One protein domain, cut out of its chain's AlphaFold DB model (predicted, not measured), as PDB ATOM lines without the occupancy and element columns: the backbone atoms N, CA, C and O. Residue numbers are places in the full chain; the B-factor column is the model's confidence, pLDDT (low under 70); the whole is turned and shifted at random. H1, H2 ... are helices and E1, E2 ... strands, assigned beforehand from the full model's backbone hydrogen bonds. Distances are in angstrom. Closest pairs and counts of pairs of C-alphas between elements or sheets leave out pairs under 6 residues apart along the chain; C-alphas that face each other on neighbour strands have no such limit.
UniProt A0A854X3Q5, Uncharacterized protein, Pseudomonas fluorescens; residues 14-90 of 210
ATOM      1  N   THR A  14     158.504 120.083 174.087       93.94
ATOM      2  CA  THR A  14     159.304 119.571 172.964       93.94
ATOM      3  C   THR A  14     159.140 118.064 172.820       93.94
ATOM      4  O   THR A  14     158.763 117.604 171.746       93.94
ATOM      5  N   ARG A  15     159.319 117.310 173.913       94.81
ATOM      6  CA  ARG A  15     159.197 115.849 173.887       94.81
ATOM      7  C   ARG A  15     157.787 115.397 173.506       94.81
ATOM      8  O   ARG A  15     157.631 114.505 172.681       94.81
ATOM      9  N   LEU A  16     156.767 116.058 174.056       95.94
ATOM     10  CA  LEU A  16     155.369 115.784 173.731       95.94
ATOM     11  C   LEU A  16     155.074 116.001 172.236       95.94
ATOM     12  O   LEU A  16     154.407 115.181 171.612       95.94
ATOM     13  N   LYS A  17     155.590 117.088 171.646       95.94
ATOM     14  CA  LYS A  17     155.436 117.374 170.211       95.94
ATOM     15  C   LYS A  17     156.075 116.306 169.331       95.94
ATOM     16  O   LYS A  17     155.505 115.972 168.298       95.94
ATOM     17  N   GLU A  18     157.262 115.834 169.696       95.88
ATOM     18  CA  GLU A  18     157.968 114.779 168.962       95.88
ATOM     19  C   GLU A  18     157.164 113.481 168.980       95.88
ATOM     20  O   GLU A  18     156.845 112.964 167.915       95.88
ATOM     21  N   MET A  19     156.726 113.036 170.161       96.25
ATOM     22  CA  MET A  19     155.952 111.799 170.301       96.25
ATOM     23  C   MET A  19     154.635 111.835 169.519       96.25
ATOM     24  O   MET A  19     154.340 110.914 168.766       96.25
ATOM     25  N   ILE A  20     153.871 112.930 169.611       96.38
ATOM     26  CA  ILE A  20     152.617 113.062 168.851       96.38
ATOM     27  C   ILE A  20     152.883 113.064 167.338       96.38
ATOM     28  O   ILE A  20     152.112 112.495 166.568       96.38
ATOM     29  N   ARG A  21     153.972 113.695 166.881       95.62
ATOM     30  CA  ARG A  21     154.341 113.680 165.457       95.62
ATOM     31  C   ARG A  21     154.712 112.284 164.980       95.62
ATOM     32  O   ARG A  21     154.319 111.938 163.873       95.62
ATOM     33  N   GLU A  22     155.441 111.516 165.783       96.12
ATOM     34  CA  GLU A  22     155.792 110.126 165.478       96.12
ATOM     35  C   GLU A  22     154.535 109.253 165.359       96.12
ATOM     36  O   GLU A  22     154.368 108.576 164.345       96.12
ATOM     37  N   GLU A  23     153.598 109.351 166.313       95.94
ATOM     38  CA  GLU A  23     152.314 108.632 166.256       95.94
ATOM     39  C   GLU A  23     151.512 108.982 164.990       95.94
ATOM     40  O   GLU A  23     151.040 108.097 164.279       95.94
ATOM     41  N   ILE A  24     151.400 110.273 164.655       95.38
ATOM     42  CA  ILE A  24     150.653 110.727 163.470       95.38
ATOM     43  C   ILE A  24     151.382 110.376 162.159       95.38
ATOM     44  O   ILE A  24     150.744 110.195 161.116       95.38
ATOM     45  N   ALA A  25     152.714 110.308 162.162       94.19
ATOM     46  CA  ALA A  25     153.495 109.932 160.987       94.19
ATOM     47  C   ALA A  25     153.365 108.438 160.657       94.19
ATOM     48  O   ALA A  25     153.416 108.091 159.482       94.19
ATOM     49  N   ALA A  26     153.154 107.588 161.666       95.44
ATOM     50  CA  ALA A  26     153.030 106.138 161.511       95.44
ATOM     51  C   ALA A  26     151.705 105.669 160.879       95.44
ATOM     52  O   ALA A  26     151.587 104.503 160.513       95.44
ATOM     53  N   VAL A  27     150.708 106.551 160.763       95.88
ATOM     54  CA  VAL A  27     149.394 106.237 160.181       95.88
ATOM     55  C   VAL A  27     149.250 106.825 158.783       95.88
ATOM     56  O   VAL A  27     149.789 107.894 158.500       95.88
ATOM     57  N   GLU A  28     148.492 106.174 157.910       96.00
ATOM     58  CA  GLU A  28     148.197 106.700 156.575       96.00
ATOM     59  C   GLU A  28     147.081 107.757 156.593       96.00
ATOM     60  O   GLU A  28     146.358 107.947 157.576       96.00
ATOM     61  N   PHE A  29     146.935 108.495 155.493       95.56
ATOM     62  CA  PHE A  29     145.805 109.414 155.334       95.56
ATOM     63  C   PHE A  29     144.471 108.658 155.302       95.56
ATOM     64  O   PHE A  29     144.329 107.650 154.618       95.56
ATOM     65  N   GLY A  30     143.479 109.164 156.037       95.12
ATOM     66  CA  GLY A  30     142.162 108.536 156.181       95.12
ATOM     67  C   GLY A  30     142.131 107.323 157.114       95.12
ATOM     68  O   GLY A  30     141.040 106.895 157.486       95.12
ATOM     69  N   GLN A  31     143.287 106.804 157.539       97.31
ATOM     70  CA  GLN A  31     143.360 105.721 158.509       97.31
ATOM     71  C   GLN A  31     142.981 106.231 159.904       97.31
ATOM     72  O   GLN A  31     143.528 107.224 160.393       97.31
ATOM     73  N   GLU A  32     142.034 105.541 160.537       97.62
ATOM     74  CA  GLU A  32     141.659 105.793 161.925       97.62
ATOM     75  C   GLU A  32     142.669 105.153 162.881       97.62
ATOM     76  O   GLU A  32     143.165 104.053 162.632       97.62
ATOM     77  N   PHE A  33     142.950 105.827 163.991       97.94
ATOM     78  CA  PHE A  33     143.804 105.303 165.052       97.94
ATOM     79  C   PHE A  33     143.376 105.816 166.427       97.94
ATOM     80  O   PHE A  33     142.653 106.807 166.546       97.94
ATOM     81  N   GLU A  34     143.836 105.143 167.475       98.00
ATOM     82  CA  GLU A  34     143.604 105.523 168.867       98.00
ATOM     83  C   GLU A  34     144.913 105.998 169.497       98.00
ATOM     84  O   GLU A  34     145.983 105.460 169.216       98.00
ATOM     85  N   SER A  35     144.836 107.006 170.365       97.75
ATOM     86  CA  SER A  35     145.981 107.466 171.152       97.75
ATOM     87  C   SER A  35     145.497 108.029 172.478       97.75
ATOM     88  O   SER A  35     144.892 109.100 172.524       97.75
ATOM     89  N   ALA A  36     145.777 107.319 173.573       96.88
ATOM     90  CA  ALA A  36     145.439 107.795 174.913       96.88
ATOM     91  C   ALA A  36     146.139 109.129 175.225       96.88
ATOM     92  O   ALA A  36     145.517 110.029 175.782       96.88
ATOM     93  N   LEU A  37     147.394 109.280 174.786       97.00
ATOM     94  CA  LEU A  37     148.172 110.503 174.950       97.00
ATOM     95  C   LEU A  37     147.480 111.706 174.296       97.00
ATOM     96  O   LEU A  37     147.296 112.739 174.942       97.00
ATOM     97  N   ILE A  38     147.086 111.578 173.025       97.38
ATOM     98  CA  ILE A  38     146.425 112.664 172.294       97.38
ATOM     99  C   ILE A  38     145.021 112.899 172.864       97.38
ATOM    100  O   ILE A  38     144.650 114.050 173.082       97.38
ATOM    101  N   SER A  39     144.257 111.843 173.165       97.25
ATOM    102  CA  SER A  39     142.925 111.958 173.776       97.25
ATOM    103  C   SER A  39     142.949 112.733 175.084       97.25
ATOM    104  O   SER A  39     142.132 113.635 175.266       97.25
ATOM    105  N   ASP A  40     143.895 112.421 175.966       96.88
ATOM    106  CA  ASP A  40     144.019 113.079 177.264       96.88
ATOM    107  C   ASP A  40     144.548 114.508 177.123       96.88
ATOM    108  O   ASP A  40     144.118 115.405 177.847       96.88
ATOM    109  N   LEU A  41     145.459 114.751 176.174       97.19
ATOM    110  CA  LEU A  41     145.924 116.102 175.878       97.19
ATOM    111  C   LEU A  41     144.760 116.983 175.408       97.19
ATOM    112  O   LEU A  41     144.596 118.093 175.915       97.19
ATOM    113  N   ILE A  42     143.953 116.500 174.458       95.50
ATOM    114  CA  ILE A  42     142.792 117.238 173.956       95.50
ATOM    115  C   ILE A  42     141.780 117.459 175.083       95.50
ATOM    116  O   ILE A  42     141.379 118.599 175.306       95.50
ATOM    117  N   SER A  43     141.403 116.417 175.829       94.88
ATOM    118  CA  SER A  43     140.378 116.552 176.871       94.88
ATOM    119  C   SER A  43     140.787 117.489 178.005       94.88
ATOM    120  O   SER A  43     139.930 118.151 178.572       94.88
ATOM    121  N   GLN A  44     142.079 117.592 178.329       94.25
ATOM    122  CA  GLN A  44     142.545 118.413 179.453       94.25
ATOM    123  C   GLN A  44     143.010 119.817 179.059       94.25
ATOM    124  O   GLN A  44     143.084 120.694 179.924       94.25
ATOM    125  N   LYS A  45     143.414 120.040 177.802       92.44
ATOM    126  CA  LYS A  45     144.066 121.296 177.381       92.44
ATOM    127  C   LYS A  45     143.369 122.015 176.234       92.44
ATOM    128  O   LYS A  45     143.650 123.194 176.028       92.44
ATOM    129  N   HIS A  46     142.484 121.361 175.487       90.81
ATOM    130  CA  HIS A  46     141.693 122.057 174.479       90.81
ATOM    131  C   HIS A  46     140.628 122.914 175.174       90.81
ATOM    132  O   HIS A  46     139.852 122.381 175.961       90.81
ATOM    133  N   TYR A  47     140.575 124.219 174.884       83.88
ATOM    134  CA  TYR A  47     139.730 125.177 175.618       83.88
ATOM    135  C   TYR A  47     138.262 124.722 175.724       83.88
ATOM    136  O   TYR A  47     137.690 124.738 176.810       83.88
ATOM    137  N   HIS A  48     137.677 124.236 174.625       85.81
ATOM    138  CA  HIS A  48     136.292 123.774 174.612       85.81
ATOM    139  C   HIS A  48     136.135 122.376 175.216       85.81
ATOM    140  O   HIS A  48     135.218 122.138 175.996       85.81
ATOM    141  N   CYS A  49     137.040 121.442 174.898       89.00
ATOM    142  CA  CYS A  49     136.883 120.060 175.350       89.00
ATOM    143  C   CYS A  49     137.094 119.951 176.861       89.00
ATOM    144  O   CYS A  49     136.340 119.250 177.521       89.00
ATOM    145  N   ALA A  50     138.050 120.703 177.412       88.00
ATOM    146  CA  ALA A  50     138.272 120.783 178.851       88.00
ATOM    147  C   ALA A  50     137.081 121.412 179.584       88.00
ATOM    148  O   ALA A  50     136.684 120.909 180.631       88.00
ATOM    149  N   ALA A  51     136.473 122.463 179.023       86.06
ATOM    150  CA  ALA A  51     135.294 123.098 179.615       86.06
ATOM    151  C   ALA A  51     134.057 122.184 179.598       86.06
ATOM    152  O   ALA A  51     133.287 122.172 180.552       86.06
ATOM    153  N   GLN A  52     133.886 121.401 178.531       87.62
ATOM    154  CA  GLN A  52     132.721 120.536 178.317       87.62
ATOM    155  C   GLN A  52     132.966 119.069 178.708       87.62
ATOM    156  O   GLN A  52     132.137 118.206 178.440       87.62
ATOM    157  N   SER A  53     134.108 118.760 179.333       91.44
ATOM    158  CA  SER A  53     134.526 117.385 179.660       91.44
ATOM    159  C   SER A  53     134.480 116.417 178.464       91.44
ATOM    160  O   SER A  53     134.221 115.223 178.620       91.44
ATOM    161  N   LEU A  54     134.739 116.919 177.255       92.88
ATOM    162  CA  LEU A  54     134.730 116.127 176.029       92.88
ATOM    163  C   LEU A  54     136.072 115.428 175.831       92.88
ATOM    164  O   LEU A  54     137.140 116.028 175.968       92.88
ATOM    165  N   ARG A  55     136.028 114.158 175.429       95.62
ATOM    166  CA  ARG A  55     137.227 113.369 175.142       95.62
ATOM    167  C   ARG A  55     137.066 112.624 173.816       95.62
ATOM    168  O   ARG A  55     136.168 111.788 173.716       95.62
ATOM    169  N   PRO A  56     137.924 112.874 172.814       96.44
ATOM    170  CA  PRO A  56     137.896 112.092 171.585       96.44
ATOM    171  C   PRO A  56     138.412 110.675 171.856       96.44
ATOM    172  O   PRO A  56     139.339 110.493 172.650       96.44
ATOM    173  N   CYS A  57     137.838 109.672 171.191       97.44
ATOM    174  CA  CYS A  57     138.274 108.278 171.327       97.44
ATOM    175  C   CYS A  57     139.085 107.762 170.131       97.44
ATOM    176  O   CYS A  57     139.891 106.858 170.310       97.44
ATOM    177  N   ARG A  58     138.923 108.352 168.942       97.94
ATOM    178  CA  ARG A  58     139.682 108.008 167.728       97.94
ATOM    179  C   ARG A  58     140.145 109.260 167.004       97.94
ATOM    180  O   ARG A  58     139.574 110.332 167.191       97.94
ATOM    181  N   PHE A  59     141.142 109.109 166.145       98.12
ATOM    182  CA  PHE A  59     141.728 110.181 165.352       98.12
ATOM    183  C   PHE A  59     141.916 109.763 163.904       98.12
ATOM    184  O   PHE A  59     142.044 108.580 163.604       98.12
ATOM    185  N   ARG A  60     141.976 110.750 163.011       97.19
ATOM    186  CA  ARG A  60     142.404 110.563 161.621       97.19
ATOM    187  C   ARG A  60     143.060 111.830 161.090       97.19
ATOM    188  O   ARG A  60     142.725 112.938 161.520       97.19
ATOM    189  N   LYS A  61     143.961 111.670 160.119       96.38
ATOM    190  CA  LYS A  61     144.501 112.785 159.329       96.38
ATOM    191  C   LYS A  61     143.942 112.745 157.910       96.38
ATOM    192  O   LYS A  61     143.921 111.690 157.279       96.38
ATOM    193  N   LEU A  62     143.486 113.887 157.413       95.00
ATOM    194  CA  LEU A  62     142.916 114.046 156.078       95.00
ATOM    195  C   LEU A  62     143.812 114.937 155.223       95.00
ATOM    196  O   LEU A  62     144.470 115.848 155.725       95.00
ATOM    197  N   HIS A  63     143.847 114.665 153.922       92.94
ATOM    198  CA  HIS A  63     144.621 115.472 152.990       92.94
ATOM    199  C   HIS A  63     144.009 116.871 152.864       92.94
ATOM    200  O   HIS A  63     142.813 117.006 152.608       92.94
ATOM    201  N   ARG A  64     144.849 117.906 152.970       85.94
ATOM    202  CA  ARG A  64     144.449 119.301 152.777       85.94
ATOM    203  C   ARG A  64     145.345 119.983 151.745       85.94
ATOM    204  O   ARG A  64     146.534 120.157 152.011       85.94
ATOM    205  N   PRO A  65     144.798 120.443 150.606       80.56
ATOM    206  CA  PRO A  65     145.569 121.214 149.637       80.56
ATOM    207  C   PRO A  65     146.219 122.448 150.285       80.56
ATOM    208  O   PRO A  65     145.547 123.244 150.940       80.56
ATOM    209  N   GLY A  66     147.534 122.602 150.112       76.81
ATOM    210  CA  GLY A  66     148.290 123.748 150.632       76.81
ATOM    211  C   GLY A  66     148.616 123.712 152.132       76.81
ATOM    212  O   GLY A  66     149.183 124.674 152.643       76.81
ATOM    213  N   ALA A  67     148.299 122.625 152.841       80.31
ATOM    214  CA  ALA A  67     148.715 122.390 154.224       80.31
ATOM    215  C   ALA A  67     149.239 120.954 154.393       80.31
ATOM    216  O   ALA A  67     149.194 120.159 153.459       80.31
ATOM    217  N   ALA A  68     149.753 120.612 155.579       84.00
ATOM    218  CA  ALA A  68     150.236 119.255 155.839       84.00
ATOM    219  C   ALA A  68     149.080 118.238 155.882       84.00
ATOM    220  O   ALA A  68     149.120 117.229 155.187       84.00
ATOM    221  N   TYR A  69     148.066 118.501 156.713       91.88
ATOM    222  CA  TYR A  69     146.857 117.688 156.862       91.88
ATOM    223  C   TYR A  69     145.819 118.426 157.719       91.88
ATOM    224  O   TYR A  69     146.181 119.309 158.499       91.88
ATOM    225  N   ASP A  70     144.551 118.030 157.614       92.31
ATOM    226  CA  ASP A  70     143.549 118.306 158.648       92.31
ATOM    227  C   ASP A  70     143.538 117.162 159.661       92.31
ATOM    228  O   ASP A  70     143.574 115.989 159.290       92.31
ATOM    229  N   PHE A  71     143.514 117.496 160.949       94.81
ATOM    230  CA  PHE A  71     143.508 116.524 162.038       94.81
ATOM    231  C   PHE A  71     142.142 116.508 162.709       94.81
ATOM    232  O   PHE A  71     141.657 117.553 163.148       94.81
ATOM    233  N   GLN A  72     141.525 115.332 162.785       95.69
ATOM    234  CA  GLN A  72     140.197 115.178 163.366       95.69
ATOM    235  C   GLN A  72     140.204 114.188 164.523       95.69
ATOM    236  O   GLN A  72     140.893 113.171 164.466       95.69
ATOM    237  N   GLY A  73     139.408 114.491 165.545       96.50
ATOM    238  CA  GLY A  73     139.058 113.585 166.633       96.50
ATOM    239  C   GLY A  73     137.597 113.160 166.510       96.50
ATOM    240  O   GLY A  73     136.743 113.980 166.174       96.50
ATOM    241  N   TYR A  74     137.313 111.886 166.761       96.88
ATOM    242  CA  TYR A  74     135.957 111.357 166.851       96.88
ATOM    243  C   TYR A  74     135.466 111.428 168.292       96.88
ATOM    244  O   TYR A  74     136.066 110.831 169.192       96.88
ATOM    245  N   PHE A  75     134.359 112.129 168.490       95.12
ATOM    246  CA  PHE A  75     133.655 112.259 169.757       95.12
ATOM    247  C   PHE A  75     132.344 111.473 169.644       95.12
ATOM    248  O   PHE A  75     131.599 111.734 168.703       95.12
ATOM    249  N   PRO A  76     132.040 110.522 170.543       93.81
ATOM    250  CA  PRO A  76     130.869 109.650 170.403       93.81
ATOM    251  C   PRO A  76     129.551 110.383 170.119       93.81
ATOM    252  O   PRO A  76     128.801 109.953 169.247       93.81
ATOM    253  N   ASP A  77     129.324 111.518 170.782       91.62
ATOM    254  CA  ASP A  77     128.068 112.273 170.679       91.62
ATOM    255  C   ASP A  77     128.053 113.320 169.551       91.62
ATOM    256  O   ASP A  77     126.995 113.850 169.220       91.62
ATOM    257  N   TYR A  78     129.206 113.617 168.940       90.94
ATOM    258  CA  TYR A  78     129.356 114.720 167.972       90.94
ATOM    259  C   TYR A  78     129.962 114.281 166.630       90.94
ATOM    260  O   TYR A  78     129.891 114.986 165.632       90.94
ATOM    261  N   GLY A  79     130.527 113.078 166.553       94.25
ATOM    262  CA  GLY A  79     131.195 112.579 165.360       94.25
ATOM    263  C   GLY A  79     132.597 113.163 165.169       94.25
ATOM    264  O   GLY A  79     133.338 113.387 166.127       94.25
ATOM    265  N   TRP A  80     133.003 113.331 163.908       94.00
ATOM    266  CA  TRP A  80     134.349 113.771 163.534       94.00
ATOM    267  C   TRP A  80     134.461 115.295 163.508       94.00
ATOM    268  O   TRP A  80     133.883 115.934 162.634       94.00
ATOM    269  N   HIS A  81     135.295 115.853 164.381       92.44
ATOM    270  CA  HIS A  81     135.556 117.292 164.443       92.44
ATOM    271  C   HIS A  81     137.043 117.615 164.361       92.44
ATOM    272  O   HIS A  81     137.897 116.828 164.777       92.44
ATOM    273  N   GLY A  82     137.356 118.801 163.836       90.69
ATOM    274  CA  GLY A  82     138.717 119.321 163.809       90.69
ATOM    275  C   GLY A  82     139.240 119.567 165.223       90.69
ATOM    276  O   GLY A  82     138.629 120.292 166.005       90.69
ATOM    277  N   VAL A  83     140.398 118.993 165.547       90.69
ATOM    278  CA  VAL A  83     141.084 119.234 166.824       90.69
ATOM    279  C   VAL A  83     142.535 119.598 166.562       90.69
ATOM    280  O   VAL A  83     143.196 119.025 165.699       90.69
ATOM    281  N   SER A  84     143.060 120.565 167.313       89.56
ATOM    282  CA  SER A  84     144.438 121.026 167.141       89.56
ATOM    283  C   SER A  84     145.267 120.653 168.363       89.56
ATOM    284  O   SER A  84     145.383 121.427 169.313       89.56
ATOM    285  N   TRP A  85     145.907 119.483 168.323       93.12
ATOM    286  CA  TRP A  85     146.822 119.045 169.386       93.12
ATOM    287  C   TRP A  85     147.967 120.050 169.603       93.12
ATOM    288  O   TRP A  85     148.401 120.279 170.727       93.12
ATOM    289  N   THR A  86     148.402 120.738 168.544       92.50
ATOM    290  CA  THR A  86     149.392 121.821 168.630       92.50
ATOM    291  C   THR A  86     148.904 122.990 169.485       92.50
ATOM    292  O   THR A  86     149.661 123.471 170.321       92.50
ATOM    293  N   GLN A  87     147.639 123.401 169.342       89.19
ATOM    294  CA  GLN A  87     147.023 124.460 170.152       89.19
ATOM    295  C   GLN A  87     146.802 124.023 171.604       89.19
ATOM    296  O   GLN A  87     146.700 124.860 172.487       89.19
ATOM    297  N   CYS A  88     146.795 122.721 171.888       92.00
ATOM    298  CA  CYS A  88     146.766 122.224 173.264       92.00
ATOM    299  C   CYS A  88     148.126 122.378 173.968       92.00
ATOM    300  O   CYS A  88     148.193 122.464 175.192       92.00
ATOM    301  N   ILE A  89     149.224 122.428 173.205       93.12
ATOM    302  CA  ILE A  89     150.591 122.631 173.718       93.12
ATOM    303  C   ILE A  89     150.962 124.122 173.708       93.12
ATOM    304  O   ILE A  89     151.654 124.623 174.605       93.12
ATOM    305  N   GLU A  90     150.506 124.831 172.682       90.06
ATOM    306  CA  GLU A  90     150.736 126.250 172.416       90.06
ATOM    307  C   GLU A  90     149.393 126.920 172.114       90.06
ATOM    308  O   GLU A  90     149.085 127.181 170.944       90.06
TER     309      GLU A  90
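Overview. This is residues 14 to 90 of the 210 residues of an uncharacterized protein of Pseudomonas fluorescens (UniProt A0A854X3Q5). A small three-stranded sheet, the meander E1 E2 E3, makes one side of this domain, and the helices gather on the other. H2 has the short helix H4 packed on it and H3 at the corner after its last residue, while H1 stands off to one side of this group and comes to the sheet only with its residues 24 to 25. The printed part has 77 residues, with four named helices and three named strands in the order H1 H2 H3 E1 E2 E3 H4; the sheet runs E1, E2, E3, antiparallel throughout, and the class is mixed, helices and strands. The whole is compact, with a radius of gyration of the C-alphas of 11.8 A and spans of 31 by 29 by 22 A.

Along the chain. Begin at C-alpha 58, (139.682, 108.008, 167.728), where strand E1 sets out over residues 58 to 62, 13.5 A long. Strand E2 is residues 70 to 75, 16.1 A, and strand E3 is residues 79 to 82. Look back to C-alpha 14 at (159.304, 119.571, 172.964); from there helix H1, residues 14 to 25, runs 16.4 A. Helix H2 is residues 36 to 45, 13.8 A, and helix H3 is residues 47 to 51. Helix H4, residues 85 to 89, ends at C-alpha 89, (150.591, 122.631, 173.718).

Arrangement. Start with the meander, each strand the antiparallel neighbour of the one before. In the hairpin of E1 and E2, find N 62 and O 70 at 2.8 A, within hydrogen-bond range; the directions stand at 155 degrees. In the hairpin of E2 and E3, look for N 79 and O 75 at 2.8 A; the angle there is 145 degrees. H2 only grazes the sheet, with its residues 36 to 42. H1 only just is on the sheet, with 5 pairs of C-alphas within 10 A, and only grazes it. H2 and H4 touch, the closest C-alphas being those of Lys 45 and Cys 88, 5.0 A apart. H2 and H3 touch only at the corner, closest at the C-alphas of Gln 44 and Ala 50, 4.9 A. H1 and H2 are close but not clearly touching, at a steep tilt of 54 degrees, opposite ways; their closest C-alphas, of Ile 20 and Ile 38, are 7.1 A apart. H3 is apart from H1, E2 and E3. In H1, H2, H3 and H4 every O i to N i+4 pair is within hydrogen-bond range.

Size, cuts and confidence. The two C-alphas farthest apart are those of Ser 53 and Gly 66, 32.7 A. The printed part has no cut, and no link is long. The mean pLDDT of the printed part is 93.3, and no printed residue is under 70.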